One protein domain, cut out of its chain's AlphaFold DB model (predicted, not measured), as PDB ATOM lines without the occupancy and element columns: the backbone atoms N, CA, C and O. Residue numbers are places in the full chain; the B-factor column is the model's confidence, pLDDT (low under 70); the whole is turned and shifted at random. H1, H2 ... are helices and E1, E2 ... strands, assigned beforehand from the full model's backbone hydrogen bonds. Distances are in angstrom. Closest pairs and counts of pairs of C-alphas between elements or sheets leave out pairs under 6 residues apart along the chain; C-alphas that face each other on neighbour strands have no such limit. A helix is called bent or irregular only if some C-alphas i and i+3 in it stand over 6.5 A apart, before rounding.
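This is residues 19 to 132 of the 152 residues of an uncharacterized protein of Clostridium bornimense (UniProt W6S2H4). One very long helix, H1, makes the long axis; H2, H3, H4 and the small strand hairpin E1 and E2 pack along its later part, H1b, as a head, while residues 19 to 34 stick out as a free arm. The printed part has 114 residues, with four named helices and then two named strands in the order H1 H2 H3 H4 E1 E2, and its class is mostly helix. The only sheet is the antiparallel pair E1 - E2. The whole is loose, with a radius of gyration of the C-alphas of 17.0 A, and a rod spanning 66 by 28 by 20 A.

E1, residues 120 to 122, and E2, residues 128 to 131, are antiparallel neighbours at 154 degrees and form a hairpin. N 121 and O 130 are 2.8 A apart, and N 129 and O 121 are 3.0 A apart, both within hydrogen-bond range. By its hydrogen bonds H1, residues 19 to 60, was assigned as one helix, but it is bent: C-alphas 26 and 29 are 6.8 A apart, and its arms H1a, residues 19 to 26, and H1b, residues 29 to 60, stand at a steep tilt of 45 degrees. The closest C-alphas of H1b and E1 are those of Lys 40 and Ile 122, 6.6 A apart. H1b touches H4, residues 116 to 119, with residues 37 to 44 alone; the closest C-alphas are those of Lys 40 and Leu 117, 6.4 A. With residues 44 to 51 alone H1b touches H3, residues 104 to 111, closest at the C-alphas of His 48 and Val 111, 6.0 A, at a steep tilt of 61 degrees, opposite ways. With residues 50 to 57 alone it touches H2, residues 78 to 85, closest at the C-alphas of His 57 and Ile 85, 6.7 A, at a shallow tilt of 29 degrees, the same way. H2 and H4 are apart. Every O i to N i+4 pair is within hydrogen-bond range in H1a, H2 and H3, and 27 of 28 are in H1b; H4 is too short for such a pair.

H1a begins at C-alpha 19, (102.155, 119.783, 214.739), and is 11.1 A long. H1b is 47.7 A long and ends at C-alpha 60, (106.517, 172.239, 181.464). H2 measures 10.3 A, H3 10.4 A, H4 5.3 A and E1 6.7 A. E2, 8.5 A, ends at C-alpha 131, (102.467, 160.289, 208.354).

The two C-alphas farthest apart are those of Ile 19 and Gly 63, 66.9 A. The printed part has no cut. The links H1 to H2, residues 61 to 77, and H2 to H3, residues 86 to 103, are long. Mean pLDDT of the printed part is 89.2; residues 70 to 75 are under 70.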
ATOM      1  N   ILE A  19     100.989 119.097 215.320       96.88
ATOM      2  CA  ILE A  19     102.155 119.783 214.739       96.88
ATOM      3  C   ILE A  19     101.706 120.927 213.819       96.88
ATOM      4  O   ILE A  19     102.243 122.031 213.909       96.88
ATOM      5  N   ILE A  20     100.694 120.701 212.973       96.56
ATOM      6  CA  ILE A  20     100.145 121.742 212.087       96.56
ATOM      7  C   ILE A  20      99.600 122.921 212.904       96.56
ATOM      8  O   ILE A  20      99.867 124.073 212.562       96.56
ATOM      9  N   ALA A  21      98.883 122.653 213.998       96.50
ATOM     10  CA  ALA A  21      98.342 123.692 214.871       96.50
ATOM     11  C   ALA A  21      99.448 124.541 215.519       96.50
ATOM     12  O   ALA A  21      99.356 125.770 215.530       96.50
ATOM     13  N   LEU A  22     100.516 123.900 216.008       95.88
ATOM     14  CA  LEU A  22     101.653 124.601 216.606       95.88
ATOM     15  C   LEU A  22     102.376 125.493 215.584       95.88
ATOM     16  O   LEU A  22     102.668 126.651 215.879       95.88
ATOM     17  N   LEU A  23     102.623 124.986 214.372       96.94
ATOM     18  CA  LEU A  23     103.267 125.764 213.307       96.94
ATOM     19  C   LEU A  23     102.401 126.944 212.861       96.94
ATOM     20  O   LEU A  23     102.907 128.055 212.704       96.94
ATOM     21  N   ALA A  24     101.095 126.732 212.699       95.38
ATOM     22  CA  ALA A  24     100.173 127.798 212.321       95.38
ATOM     23  C   ALA A  24     100.167 128.938 213.352       95.38
ATOM     24  O   ALA A  24     100.154 130.107 212.969       95.38
ATOM     25  N   LEU A  25     100.234 128.614 214.648       95.56
ATOM     26  CA  LEU A  25     100.273 129.609 215.719       95.56
ATOM     27  C   LEU A  25     101.503 130.527 215.621       95.56
ATOM     28  O   LEU A  25     101.372 131.738 215.789       95.56
ATOM     29  N   VAL A  26     102.677 129.962 215.331       94.81
ATOM     30  CA  VAL A  26     103.942 130.714 215.267       94.81
ATOM     31  C   VAL A  26     104.064 131.525 213.972       94.81
ATOM     32  O   VAL A  26     104.532 132.655 213.999       94.81
ATOM     33  N   VAL A  27     103.607 130.988 212.838       95.19
ATOM     34  CA  VAL A  27     103.837 131.589 211.509       95.19
ATOM     35  C   VAL A  27     102.910 132.778 211.205       95.19
ATOM     36  O   VAL A  27     103.291 133.718 210.505       95.19
ATOM     37  N   VAL A  28     101.677 132.769 211.716       92.56
ATOM     38  CA  VAL A  28     100.670 133.804 211.422       92.56
ATOM     39  C   VAL A  28     101.104 135.245 211.778       92.56
ATOM     40  O   VAL A  28     100.886 136.122 210.934       92.56
ATOM     41  N   PRO A  29     101.670 135.562 212.962       92.12
ATOM     42  CA  PRO A  29     102.086 136.935 213.284       92.12
ATOM     43  C   PRO A  29     103.183 137.466 212.349       92.12
ATOM     44  O   PRO A  29     103.098 138.617 211.914       92.12
ATOM     45  N   ASP A  30     104.147 136.627 211.973       92.25
ATOM     46  CA  ASP A  30     105.277 137.019 211.121       92.25
ATOM     47  C   ASP A  30     104.815 137.406 209.714       92.25
ATOM     48  O   ASP A  30     105.165 138.475 209.198       92.25
ATOM     49  N   ILE A  31     103.944 136.587 209.112       92.75
ATOM     50  CA  ILE A  31     103.364 136.883 207.796       92.75
ATOM     51  C   ILE A  31     102.541 138.176 207.852       92.75
ATOM     52  O   ILE A  31     102.625 139.004 206.943       92.75
ATOM     53  N   ARG A  32     101.764 138.398 208.922       91.56
ATOM     54  CA  ARG A  32     100.975 139.632 209.085       91.56
ATOM     55  C   ARG A  32     101.865 140.870 209.162       91.56
ATOM     56  O   ARG A  32     101.571 141.861 208.494       91.56
ATOM     57  N   ALA A  33     102.953 140.812 209.928       89.50
ATOM     58  CA  ALA A  33     103.912 141.908 210.020       89.50
ATOM     59  C   ALA A  33     104.550 142.215 208.656       89.50
ATOM     60  O   ALA A  33     104.673 143.384 208.282       89.50
ATOM     61  N   TYR A  34     104.897 141.181 207.882       94.12
ATOM     62  CA  TYR A  34     105.419 141.348 206.527       94.12
ATOM     63  C   TYR A  34     104.396 141.992 205.582       94.12
ATOM     64  O   TYR A  34     104.720 142.961 204.902       94.12
ATOM     65  N   ILE A  35     103.138 141.535 205.590       93.69
ATOM     66  CA  ILE A  35     102.065 142.118 204.763       93.69
ATOM     67  C   ILE A  35     101.890 143.612 205.054       93.69
ATOM     68  O   ILE A  35     101.755 144.410 204.125       93.69
ATOM     69  N   ILE A  36     101.906 144.008 206.329       92.88
ATOM     70  CA  ILE A  36     101.785 145.418 206.723       92.88
ATOM     71  C   ILE A  36     102.976 146.223 206.191       92.88
ATOM     72  O   ILE A  36     102.770 147.277 205.590       92.88
ATOM     73  N   LYS A  37     104.208 145.723 206.353       93.12
ATOM     74  CA  LYS A  37     105.416 146.378 205.819       93.12
ATOM     75  C   LYS A  37     105.339 146.558 204.303       93.12
ATOM     76  O   LYS A  37     105.569 147.659 203.817       93.12
ATOM     77  N   THR A  38     104.944 145.521 203.568       95.81
ATOM     78  CA  THR A  38     104.806 145.578 202.107       95.81
ATOM     79  C   THR A  38     103.758 146.597 201.673       95.81
ATOM     80  O   THR A  38     103.994 147.364 200.748       95.81
ATOM     81  N   ARG A  39     102.617 146.679 202.364       95.19
ATOM     82  CA  ARG A  39     101.591 147.691 202.064       95.19
ATOM     83  C   ARG A  39     102.092 149.118 202.301       95.19
ATOM     84  O   ARG A  39     101.829 149.985 201.475       95.19
ATOM     85  N   LYS A  40     102.854 149.354 203.374       94.12
ATOM     86  CA  LYS A  40     103.501 150.657 203.605       94.12
ATOM     87  C   LYS A  40     104.511 150.990 202.500       94.12
ATOM     88  O   LYS A  40     104.544 152.123 202.036       94.12
ATOM     89  N   LEU A  41     105.288 150.005 202.043       95.31
ATOM     90  CA  LEU A  41     106.218 150.182 200.922       95.31
ATOM     91  C   LEU A  41     105.496 150.540 199.621       95.31
ATOM     92  O   LEU A  41     105.968 151.414 198.904       95.31
ATOM     93  N   VAL A  42     104.345 149.923 199.335       96.12
ATOM     94  CA  VAL A  42     103.516 150.282 198.171       96.12
ATOM     95  C   VAL A  42     103.067 151.740 198.254       96.12
ATOM     96  O   VAL A  42     103.216 152.467 197.281       96.12
ATOM     97  N   VAL A  43     102.582 152.186 199.414       95.12
ATOM     98  CA  VAL A  43     102.188 153.590 199.635       95.12
ATOM     99  C   VAL A  43     103.358 154.546 199.390       95.12
ATOM    100  O   VAL A  43     103.202 155.535 198.675       95.12
ATOM    101  N   ILE A  44     104.541 154.243 199.929       94.75
ATOM    102  CA  ILE A  44     105.743 155.064 199.729       94.75
ATOM    103  C   ILE A  44     106.141 155.083 198.248       94.75
ATOM    104  O   ILE A  44     106.345 156.154 197.686       94.75
ATOM    105  N   ALA A  45     106.181 153.925 197.587       96.44
ATOM    106  CA  ALA A  45     106.530 153.823 196.171       96.44
ATOM    107  C   ALA A  45     105.561 154.606 195.273       96.44
ATOM    108  O   ALA A  45     106.002 155.382 194.427       96.44
ATOM    109  N   GLN A  46     104.251 154.467 195.505       96.44
ATOM    110  CA  GLN A  46     103.228 155.258 194.818       96.44
ATOM    111  C   GLN A  46     103.437 156.760 195.056       96.44
ATOM    112  O   GLN A  46     103.351 157.547 194.120       96.44
ATOM    113  N   THR A  47     103.794 157.160 196.281       95.06
ATOM    114  CA  THR A  47     104.066 158.567 196.619       95.06
ATOM    115  C   THR A  47     105.264 159.110 195.838       95.06
ATOM    116  O   THR A  47     105.194 160.208 195.291       95.06
ATOM    117  N   HIS A  48     106.349 158.336 195.722       95.62
ATOM    118  CA  HIS A  48     107.504 158.714 194.902       95.62
ATOM    119  C   HIS A  48     107.148 158.846 193.421       95.62
ATOM    120  O   HIS A  48     107.602 159.789 192.775       95.62
ATOM    121  N   ASN A  49     106.362 157.917 192.879       95.75
ATOM    122  CA  ASN A  49     105.952 157.958 191.476       95.75
ATOM    123  C   ASN A  49     105.050 159.164 191.200       95.75
ATOM    124  O   ASN A  49     105.329 159.927 190.278       95.75
ATOM    125  N   ALA A  50     104.045 159.394 192.050       95.12
ATOM    126  CA  ALA A  50     103.167 160.554 191.954       95.12
ATOM    127  C   ALA A  50     103.948 161.870 192.038       95.12
ATOM    128  O   ALA A  50     103.748 162.755 191.211       95.12
ATOM    129  N   MET A  51     104.891 161.984 192.979       94.25
ATOM    130  CA  MET A  51     105.707 163.191 193.112       94.25
ATOM    131  C   MET A  51     106.571 163.440 191.873       94.25
ATOM    132  O   MET A  51     106.614 164.559 191.377       94.25
ATOM    133  N   LYS A  52     107.201 162.394 191.323       95.31
ATOM    134  CA  LYS A  52     107.975 162.507 190.078       95.31
ATOM    135  C   LYS A  52     107.111 162.953 188.900       95.31
ATOM    136  O   LYS A  52     107.574 163.753 188.090       95.31
ATOM    137  N   ALA A  53     105.883 162.449 188.796       94.81
ATOM    138  CA  ALA A  53     104.952 162.853 187.748       94.81
ATOM    139  C   ALA A  53     104.550 164.329 187.895       94.81
ATOM    140  O   ALA A  53     104.612 165.078 186.924       94.81
ATOM    141  N   ILE A  54     104.235 164.767 189.118       93.88
ATOM    142  CA  ILE A  54     103.920 166.169 189.422       93.88
ATOM    143  C   ILE A  54     105.116 167.080 189.125       93.88
ATOM    144  O   ILE A  54     104.947 168.114 188.485       93.88
ATOM    145  N   ASP A  55     106.325 166.694 189.539       93.62
ATOM    146  CA  ASP A  55     107.550 167.441 189.241       93.62
ATOM    147  C   ASP A  55     107.768 167.548 187.724       93.62
ATOM    148  O   ASP A  55     108.055 168.629 187.218       93.62
ATOM    149  N   THR A  56     107.565 166.450 186.987       94.50
ATOM    150  CA  THR A  56     107.688 166.419 185.521       94.50
ATOM    151  C   THR A  56     106.665 167.338 184.855       94.50
ATOM    152  O   THR A  56     107.035 168.119 183.984       94.50
ATOM    153  N   HIS A  57     105.402 167.314 185.289       93.69
ATOM    154  CA  HIS A  57     104.367 168.242 184.816       93.69
ATOM    155  C   HIS A  57     104.753 169.697 185.095       93.69
ATOM    156  O   HIS A  57     104.723 170.549 184.209       93.69
ATOM    157  N   ASN A  58     105.213 169.979 186.312       93.88
ATOM    158  CA  ASN A  58     105.629 171.311 186.739       93.88
ATOM    159  C   ASN A  58     106.856 171.853 185.987       93.88
ATOM    160  O   ASN A  58     107.046 173.067 185.965       93.88
ATOM    161  N   MET A  59     107.675 171.000 185.359       93.12
ATOM    162  CA  MET A  59     108.777 171.442 184.493       93.12
ATOM    163  C   MET A  59     108.291 172.089 183.189       93.12
ATOM    164  O   MET A  59     109.010 172.911 182.624       93.12
ATOM    165  N   PHE A  60     107.096 171.727 182.713       91.44
ATOM    166  CA  PHE A  60     106.517 172.239 181.464       91.44
ATOM    167  C   PHE A  60     105.337 173.194 181.691       91.44
ATOM    168  O   PHE A  60     104.985 173.959 180.794       91.44
ATOM    169  N   SER A  61     104.756 173.186 182.889       91.12
ATOM    170  CA  SER A  61     103.609 174.015 183.262       91.12
ATOM    171  C   SER A  61     104.016 175.379 183.822       91.12
ATOM    172  O   SER A  61     105.079 175.566 184.412       91.12
ATOM    173  N   SER A  62     103.153 176.381 183.654       87.69
ATOM    174  CA  SER A  62     103.342 177.733 184.195       87.69
ATOM    175  C   SER A  62     101.992 178.373 184.521       87.69
ATOM    176  O   SER A  62     100.974 178.035 183.927       87.69
ATOM    177  N   GLY A  63     101.965 179.322 185.461       85.62
ATOM    178  CA  GLY A  63     100.735 180.044 185.804       85.62
ATOM    179  C   GLY A  63      99.718 179.184 186.565       85.62
ATOM    180  O   GLY A  63     100.025 178.724 187.666       85.62
ATOM    181  N   SER A  64      98.510 179.035 186.011       82.31
ATOM    182  CA  SER A  64      97.388 178.291 186.613       82.31
ATOM    183  C   SER A  64      97.577 176.778 186.606       82.31
ATOM    184  O   SER A  64      97.053 176.110 187.490       82.31
ATOM    185  N   ASP A  65      98.344 176.255 185.649       86.56
ATOM    186  CA  ASP A  65      98.521 174.809 185.447       86.56
ATOM    187  C   ASP A  65      99.661 174.247 186.311       86.56
ATOM    188  O   ASP A  65      99.884 173.038 186.372       86.56
ATOM    189  N   TYR A  66     100.400 175.137 186.981       89.25
ATOM    190  CA  TYR A  66     101.461 174.777 187.907       89.25
ATOM    191  C   TYR A  66     100.876 174.301 189.238       89.25
ATOM    192  O   TYR A  66     100.202 175.052 189.954       89.25
ATOM    193  N   ILE A  67     101.214 173.072 189.616       90.38
ATOM    194  CA  ILE A  67     100.734 172.433 190.838       90.38
ATOM    195  C   ILE A  67     101.612 172.883 192.002       90.38
ATOM    196  O   ILE A  67     102.796 172.554 192.092       90.38
ATOM    197  N   ARG A  68     101.020 173.651 192.919       86.69
ATOM    198  CA  ARG A  68     101.704 174.144 194.115       86.69
ATOM    199  C   ARG A  68     101.644 173.125 195.247       86.69
ATOM    200  O   ARG A  68     100.597 172.569 195.553       86.69
ATOM    201  N   TYR A  69     102.762 172.985 195.947       81.38
ATOM    202  CA  TYR A  69     102.807 172.352 197.262       81.38
ATOM    203  C   TYR A  69     102.307 173.381 198.276       81.38
ATOM    204  O   TYR A  69     103.089 174.209 198.740       81.38
ATOM    205  N   ALA A  70     101.001 173.410 198.522       69.75
ATOM    206  CA  ALA A  70     100.428 174.271 199.549       69.75
ATOM    207  C   ALA A  70     100.910 173.852 200.950       69.75
ATOM    208  O   ALA A  70     101.282 172.697 201.170       69.75
ATOM    209  N   ASP A  71     100.900 174.796 201.892       59.06
ATOM    210  CA  ASP A  71     101.162 174.507 203.300       59.06
ATOM    211  C   ASP A  71     100.067 173.587 203.878       59.06
ATOM    212  O   ASP A  71      98.970 173.471 203.327       59.06
ATOM    213  N   ILE A  72     100.374 172.930 205.000       57.03
ATOM    214  CA  ILE A  72      99.612 171.819 205.612       57.03
ATOM    215  C   ILE A  72      98.105 172.126 205.810       57.03
ATOM    216  O   ILE A  72      97.287 171.213 205.875       57.03
ATOM    217  N   GLU A  73      97.710 173.399 205.880       54.16
ATOM    218  CA  GLU A  73      96.336 173.841 206.158       54.16
ATOM    219  C   GLU A  73      95.431 173.985 204.917       54.16
ATOM    220  O   GLU A  73      94.218 174.142 205.051       54.16
ATOM    221  N   SER A  74      95.975 173.942 203.698       58.88
ATOM    222  CA  SER A  74      95.204 174.023 202.441       58.88
ATOM    223  C   SER A  74      95.775 173.065 201.407       58.88
ATOM    224  O   SER A  74      96.142 173.442 200.298       58.88
ATOM    225  N   GLU A  75      95.919 171.813 201.823       67.00
ATOM    226  CA  GLU A  75      96.692 170.829 201.092       67.00
ATOM    227  C   GLU A  75      95.934 170.318 199.861       67.00
ATOM    228  O   GLU A  75      94.937 169.608 199.983       67.00
ATOM    229  N   THR A  76      96.429 170.653 198.665       82.75
ATOM    230  CA  THR A  76      96.045 169.952 197.435       82.75
ATOM    231  C   THR A  76      96.355 168.469 197.606       82.75
ATOM    232  O   THR A  76      97.436 168.096 198.073       82.75
ATOM    233  N   THR A  77      95.407 167.618 197.247       90.00
ATOM    234  CA  THR A  77      95.549 166.162 197.306       90.00
ATOM    235  C   THR A  77      96.186 165.610 196.035       90.00
ATOM    236  O   THR A  77      96.176 166.243 194.981       90.00
ATOM    237  N   ILE A  78      96.732 164.394 196.107       90.81
ATOM    238  CA  ILE A  78      97.267 163.703 194.924       90.81
ATOM    239  C   ILE A  78      96.175 163.452 193.878       90.81
ATOM    240  O   ILE A  78      96.463 163.499 192.687       90.81
ATOM    241  N   LEU A  79      94.928 163.219 194.300       91.75
ATOM    242  CA  LEU A  79      93.810 163.083 193.368       91.75
ATOM    243  C   LEU A  79      93.567 164.381 192.587       91.75
ATOM    244  O   LEU A  79      93.521 164.350 191.363       91.75
ATOM    245  N   GLU A  80      93.489 165.517 193.278       90.94
ATOM    246  CA  GLU A  80      93.324 166.827 192.634       90.94
ATOM    247  C   GLU A  80      94.518 167.157 191.726       90.94
ATOM    248  O   GLU A  80      94.345 167.656 190.619       90.94
ATOM    249  N   ALA A  81      95.740 166.819 192.149       91.00
ATOM    250  CA  ALA A  81      96.927 166.974 191.312       91.00
ATOM    251  C   ALA A  81      96.837 166.134 190.027       91.00
ATOM    252  O   ALA A  81      97.177 166.621 188.951       91.00
ATOM    253  N   LYS A  82      96.339 164.894 190.117       93.50
ATOM    254  CA  LYS A  82      96.121 164.021 188.956       93.50
ATOM    255  C   LYS A  82      95.081 164.604 187.994       93.50
ATOM    256  O   LYS A  82      95.285 164.554 186.785       93.50
ATOM    257  N   GLU A  83      94.003 165.188 188.517       91.75
ATOM    258  CA  GLU A  83      92.983 165.872 187.710       91.75
ATOM    259  C   GLU A  83      93.551 167.084 186.956       91.75
ATOM    260  O   GLU A  83      93.157 167.325 185.819       91.75
ATOM    261  N   ILE A  84      94.512 167.807 187.547       90.44
ATOM    262  CA  ILE A  84      95.210 168.919 186.881       90.44
ATOM    263  C   ILE A  84      96.160 168.411 185.786       90.44
ATOM    264  O   ILE A  84      96.218 169.007 184.712       90.44
ATOM    265  N   ILE A  85      96.901 167.324 186.038       92.19
ATOM    266  CA  ILE A  85      97.817 166.728 185.047       92.19
ATOM    267  C   ILE A  85      97.028 166.198 183.841       92.19
ATOM    268  O   ILE A  85      97.446 166.401 182.705       92.19
ATOM    269  N   ASN A  86      95.891 165.535 184.088       90.44
ATOM    270  CA  ASN A  86      94.994 164.977 183.068       90.44
ATOM    271  C   ASN A  86      95.713 164.154 181.972       90.44
ATOM    272  O   ASN A  86      95.321 164.158 180.804       90.44
ATOM    273  N   ASP A  87      96.777 163.447 182.356       90.75
ATOM    274  CA  ASP A  87      97.572 162.590 181.482       90.75
ATOM    275  C   ASP A  87      97.837 161.253 182.186       90.75
ATOM    276  O   ASP A  87      98.704 161.135 183.058       90.75
ATOM    277  N   ASP A  88      97.080 160.228 181.788       90.31
ATOM    278  CA  ASP A  88      97.203 158.872 182.331       90.31
ATOM    279  C   ASP A  88      98.544 158.201 181.961       90.31
ATOM    280  O   ASP A  88      98.900 157.190 182.566       90.31
ATOM    281  N   THR A  89      99.307 158.736 180.995       91.12
ATOM    282  CA  THR A  89     100.661 158.240 180.683       91.12
ATOM    283  C   THR A  89     101.697 158.703 181.703       91.12
ATOM    284  O   THR A  89     102.688 158.007 181.928       91.12
ATOM    285  N   LEU A  90     101.461 159.856 182.336       90.88
ATOM    286  CA  LEU A  90     102.310 160.396 183.394       90.88
ATOM    287  C   LEU A  90     101.891 159.893 184.772       90.88
ATOM    288  O   LEU A  90     102.755 159.584 185.595       90.88
ATOM    289  N   LEU A  91     100.583 159.830 185.038       93.88
ATOM    290  CA  LEU A  91     100.062 159.397 186.328       93.88
ATOM    291  C   LEU A  91      98.687 158.736 186.190       93.88
ATOM    292  O   LEU A  91      97.669 159.411 186.035       93.88
ATOM    293  N   SER A  92      98.645 157.410 186.307       93.44
ATOM    294  CA  SER A  92      97.401 156.644 186.200       93.44
ATOM    295  C   SER A  92      96.641 156.543 187.535       93.44
ATOM    296  O   SER A  92      97.179 156.795 188.615       93.44
ATOM    297  N   GLU A  93      95.370 156.122 187.492       91.75
ATOM    298  CA  GLU A  93      94.586 155.828 188.709       91.75
ATOM    299  C   GLU A  93      95.197 154.714 189.572       91.75
ATOM    300  O   GLU A  93      95.066 154.732 190.802       91.75
ATOM    301  N   ASP A  94      95.854 153.740 188.941       92.44
ATOM    302  CA  ASP A  94      96.470 152.612 189.636       92.44
ATOM    303  C   ASP A  94      97.695 153.062 190.439       92.44
ATOM    304  O   ASP A  94      97.885 152.613 191.581       92.44
ATOM    305  N   ASP A  95      98.454 154.021 189.898       93.44
ATOM    306  CA  ASP A  95      99.628 154.618 190.539       93.44
ATOM    307  C   ASP A  95      99.278 155.388 191.813       93.44
ATOM    308  O   ASP A  95     100.110 155.488 192.711       93.44
ATOM    309  N   ILE A  96      98.046 155.897 191.925       93.75
ATOM    310  CA  ILE A  96      97.586 156.669 193.091       93.75
ATOM    311  C   ILE A  96      96.575 155.915 193.961       93.75
ATOM    312  O   ILE A  96      96.051 156.467 194.935       93.75
ATOM    313  N   SER A  97      96.289 154.652 193.641       94.62
ATOM    314  CA  SER A  97      95.202 153.863 194.238       94.62
ATOM    315  C   SER A  97      95.207 153.821 195.771       94.62
ATOM    316  O   SER A  97      94.134 153.749 196.374       94.62
ATOM    317  N   LYS A  98      96.380 153.898 196.417       94.06
ATOM    318  CA  LYS A  98      96.533 153.876 197.883       94.06
ATOM    319  C   LYS A  98      96.761 155.245 198.511       94.06
ATOM    320  O   LYS A  98      96.747 155.338 199.736       94.06
ATOM    321  N   ILE A  99      96.932 156.291 197.707       93.25
ATOM    322  CA  ILE A  99      97.366 157.621 198.159       93.25
ATOM    323  C   ILE A  99      96.479 158.764 197.654       93.25
ATOM    324  O   ILE A  99      96.844 159.919 197.802       93.25
ATOM    325  N   LYS A 100      95.289 158.483 197.110       91.56
ATOM    326  CA  LYS A 100      94.380 159.508 196.552       91.56
ATOM    327  C   LYS A 100      94.147 160.713 197.474       91.56
ATOM    328  O   LYS A 100      94.127 161.847 197.017       91.56
ATOM    329  N   LYS A 101      93.976 160.451 198.775       88.75
ATOM    330  CA  LYS A 101      93.705 161.463 199.813       88.75
ATOM    331  C   LYS A 101      94.966 162.019 200.481       88.75
ATOM    332  O   LYS A 101      94.849 162.835 201.389       88.75
ATOM    333  N   LEU A 102      96.150 161.538 200.100       87.88
ATOM    334  CA  LEU A 102      97.408 162.076 200.598       87.88
ATOM    335  C   LEU A 102      97.576 163.480 200.025       87.88
ATOM    336  O   LEU A 102      97.417 163.683 198.820       87.88
ATOM    337  N   GLY A 103      97.881 164.438 200.885       88.31
ATOM    338  CA  GLY A 103      98.191 165.779 200.444       88.31
ATOM    339  C   GLY A 103      99.640 165.928 199.969       88.31
ATOM    340  O   GLY A 103     100.530 165.145 200.326       88.31
ATOM    341  N   LEU A 104      99.879 166.913 199.103       87.31
ATOM    342  CA  LEU A 104     101.168 167.105 198.434       87.31
ATOM    343  C   LEU A 104     102.309 167.525 199.374       87.31
ATOM    344  O   LEU A 104     103.476 167.237 199.089       87.31
ATOM    345  N   CYS A 105     102.010 168.191 200.488       83.62
ATOM    346  CA  CYS A 105     103.010 168.586 201.476       83.62
ATOM    347  C   CYS A 105     103.504 167.362 202.257       83.62
ATOM    348  O   CYS A 105     104.710 167.107 202.322       83.62
ATOM    349  N   ALA A 106     102.582 166.532 202.743       84.75
ATOM    350  CA  ALA A 106     102.879 165.254 203.371       84.75
ATOM    351  C   ALA A 106     103.622 164.314 202.407       84.75
ATOM    352  O   ALA A 106     104.629 163.718 202.790       84.75
ATOM    353  N   ALA A 107     103.207 164.245 201.137       88.56
ATOM    354  CA  ALA A 107     103.917 163.487 200.104       88.56
ATOM    355  C   ALA A 107     105.379 163.942 199.950       88.56
ATOM    356  O   ALA A 107     106.292 163.117 199.875       88.56
ATOM    357  N   LYS A 108     105.625 165.258 199.967       87.94
ATOM    358  CA  LYS A 108     106.975 165.834 199.899       87.94
ATOM    359  C   LYS A 108     107.826 165.483 201.112       87.94
ATOM    360  O   LYS A 108     109.026 165.262 200.961       87.94
ATOM    361  N   LEU A 109     107.230 165.438 202.303       86.31
ATOM    362  CA  LEU A 109     107.928 165.021 203.518       86.31
ATOM    363  C   LEU A 109     108.298 163.535 203.464       86.31
ATOM    364  O   LEU A 109     109.446 163.203 203.743       86.31
ATOM    365  N   ILE A 110     107.374 162.673 203.023       88.94
ATOM    366  CA  ILE A 110     107.611 161.231 202.841       88.94
ATOM    367  C   ILE A 110     108.768 160.985 201.866       88.94
ATOM    368  O   ILE A 110     109.675 160.224 202.177       88.94
ATOM    369  N   VAL A 111     108.774 161.655 200.707       90.81
ATOM    370  CA  VAL A 111     109.821 161.482 199.679       90.81
ATOM    371  C   VAL A 111     111.199 161.940 200.160       90.81
ATOM    372  O   VAL A 111     112.214 161.407 199.717       90.81
ATOM    373  N   LYS A 112     111.251 162.923 201.066       88.69
ATOM    374  CA  LYS A 112     112.492 163.410 201.686       88.69
ATOM    375  C   LYS A 112     112.946 162.567 202.882       88.69
ATOM    376  O   LYS A 112     113.993 162.869 203.458       88.69
ATOM    377  N   ASP A 113     112.153 161.589 203.313       86.75
ATOM    378  CA  ASP A 113     112.411 160.815 204.517       86.75
ATOM    379  C   ASP A 113     112.907 159.400 204.230       86.75
ATOM    380  O   ASP A 113     112.124 158.494 203.953       86.75
ATOM    381  N   ASP A 114     114.211 159.195 204.420       86.81
ATOM    382  CA  ASP A 114     114.857 157.883 204.303       86.81
ATOM    383  C   ASP A 114     114.272 156.834 205.273       86.81
ATOM    384  O   ASP A 114     114.357 155.629 205.030       86.81
ATOM    385  N   GLU A 115     113.639 157.269 206.367       87.50
ATOM    386  CA  GLU A 115     113.007 156.411 207.369       87.50
ATOM    387  C   GLU A 115     111.469 156.436 207.322       87.50
ATOM    388  O   GLU A 115     110.822 155.928 208.248       87.50
ATOM    389  N   ALA A 116     110.863 156.943 206.238       84.81
ATOM    390  CA  ALA A 116     109.412 157.133 206.130       84.81
ATOM    391  C   ALA A 116     108.605 155.872 206.474       84.81
ATOM    392  O   ALA A 116     107.531 155.943 207.072       84.81
ATOM    393  N   LEU A 117     109.148 154.689 206.172       88.88
ATOM    394  CA  LEU A 117     108.531 153.392 206.461       88.88
ATOM    395  C   LEU A 117     108.143 153.200 207.939       88.88
ATOM    396  O   LEU A 117     107.164 152.506 208.234       88.88
ATOM    397  N   LYS A 118     108.897 153.796 208.871       86.62
ATOM    398  CA  LYS A 118     108.621 153.710 210.313       86.62
ATOM    399  C   LYS A 118     107.404 154.547 210.715       86.62
ATOM    400  O   LYS A 118     106.687 154.158 211.634       86.62
ATOM    401  N   PHE A 119     107.180 155.652 210.012       83.38
ATOM    402  CA  PHE A 119     106.285 156.744 210.398       83.38
ATOM    403  C   PHE A 119     105.001 156.823 209.568       83.38
ATOM    404  O   PHE A 119     104.030 157.445 209.991       83.38
ATOM    405  N   VAL A 120     104.979 156.178 208.398       86.62
ATOM    406  CA  VAL A 120     103.767 156.010 207.592       86.62
ATOM    407  C   VAL A 120     102.836 155.014 208.274       86.62
ATOM    408  O   VAL A 120     103.216 153.876 208.572       86.62
ATOM    409  N   GLU A 121     101.587 155.414 208.458       87.88
ATOM    410  CA  GLU A 121     100.497 154.563 208.904       87.88
ATOM    411  C   GLU A 121      99.511 154.301 207.769       87.88
ATOM    412  O   GLU A 121      99.242 155.150 206.918       87.88
ATOM    413  N   ILE A 122      98.965 153.086 207.769       89.38
ATOM    414  CA  ILE A 122      98.022 152.606 206.763       89.38
ATOM    415  C   ILE A 122      96.789 152.028 207.443       89.38
ATOM    416  O   ILE A 122      96.872 151.442 208.526       89.38
ATOM    417  N   TYR A 123      95.651 152.136 206.773       89.44
ATOM    418  CA  TYR A 123      94.428 151.453 207.167       89.44
ATOM    419  C   TYR A 123      94.524 149.937 206.913       89.44
ATOM    420  O   TYR A 123      95.427 149.431 206.234       89.44
ATOM    421  N   LYS A 124      93.558 149.173 207.441       85.62
ATOM    422  CA  LYS A 124      93.497 147.704 207.280       85.62
ATOM    423  C   LYS A 124      93.383 147.260 205.810       85.62
ATOM    424  O   LYS A 124      93.816 146.154 205.477       85.62
ATOM    425  N   ASP A 125      92.843 148.115 204.943       85.56
ATOM    426  CA  ASP A 125      92.704 147.932 203.488       85.56
ATOM    427  C   ASP A 125      93.987 148.281 202.692       85.56
ATOM    428  O   ASP A 125      94.063 148.059 201.478       85.56
ATOM    429  N   GLY A 126      95.022 148.778 203.380       83.44
ATOM    430  CA  GLY A 126      96.307 149.168 202.805       83.44
ATOM    431  C   GLY A 126      96.354 150.583 202.232       83.44
ATOM    432  O   GLY A 126      97.372 150.931 201.642       83.44
ATOM    433  N   ASN A 127      95.296 151.381 202.383       88.31
ATOM    434  CA  ASN A 127      95.301 152.784 201.982       88.31
ATOM    435  C   ASN A 127      96.092 153.636 202.987       88.31
ATOM    436  O   ASN A 127      96.150 153.310 204.177       88.31
ATOM    437  N   PHE A 128      96.689 154.728 202.510       88.62
ATOM    438  CA  PHE A 128      97.359 155.715 203.352       88.62
ATOM    439  C   PHE A 128      96.395 156.272 204.405       88.62
ATOM    440  O   PHE A 128      95.257 156.616 204.086       88.62
ATOM    441  N   CYS A 129      96.866 156.355 205.648       86.06
ATOM    442  CA  CYS A 129      96.134 156.943 206.765       86.06
ATOM    443  C   CYS A 129      96.793 158.249 207.205       86.06
ATOM    444  O   CYS A 129      96.159 159.301 207.196       86.06
ATOM    445  N   TRP A 130      98.066 158.175 207.590       80.38
ATOM    446  CA  TRP A 130      98.754 159.282 208.240       80.38
ATOM    447  C   TRP A 130     100.281 159.152 208.104       80.38
ATOM    448  O   TRP A 130     100.804 158.056 207.896       80.38
ATOM    449  N   TYR A 131     101.008 160.261 208.252       82.25
ATOM    450  CA  TYR A 131     102.467 160.289 208.354       82.25
ATOM    451  C   TYR A 131     102.903 161.256 209.466       82.25
ATOM    452  O   TYR A 131     102.572 162.438 209.412       82.25
ATOM    453  N   ASN A 132     103.622 160.765 210.489       75.69
ATOM    454  CA  ASN A 132     104.223 161.617 211.528       75.69
ATOM    455  C   ASN A 132     105.692 161.269 211.787       75.69
ATOM    456  O   ASN A 132     105.974 160.214 212.354       75.69
TER     457      ASN A 132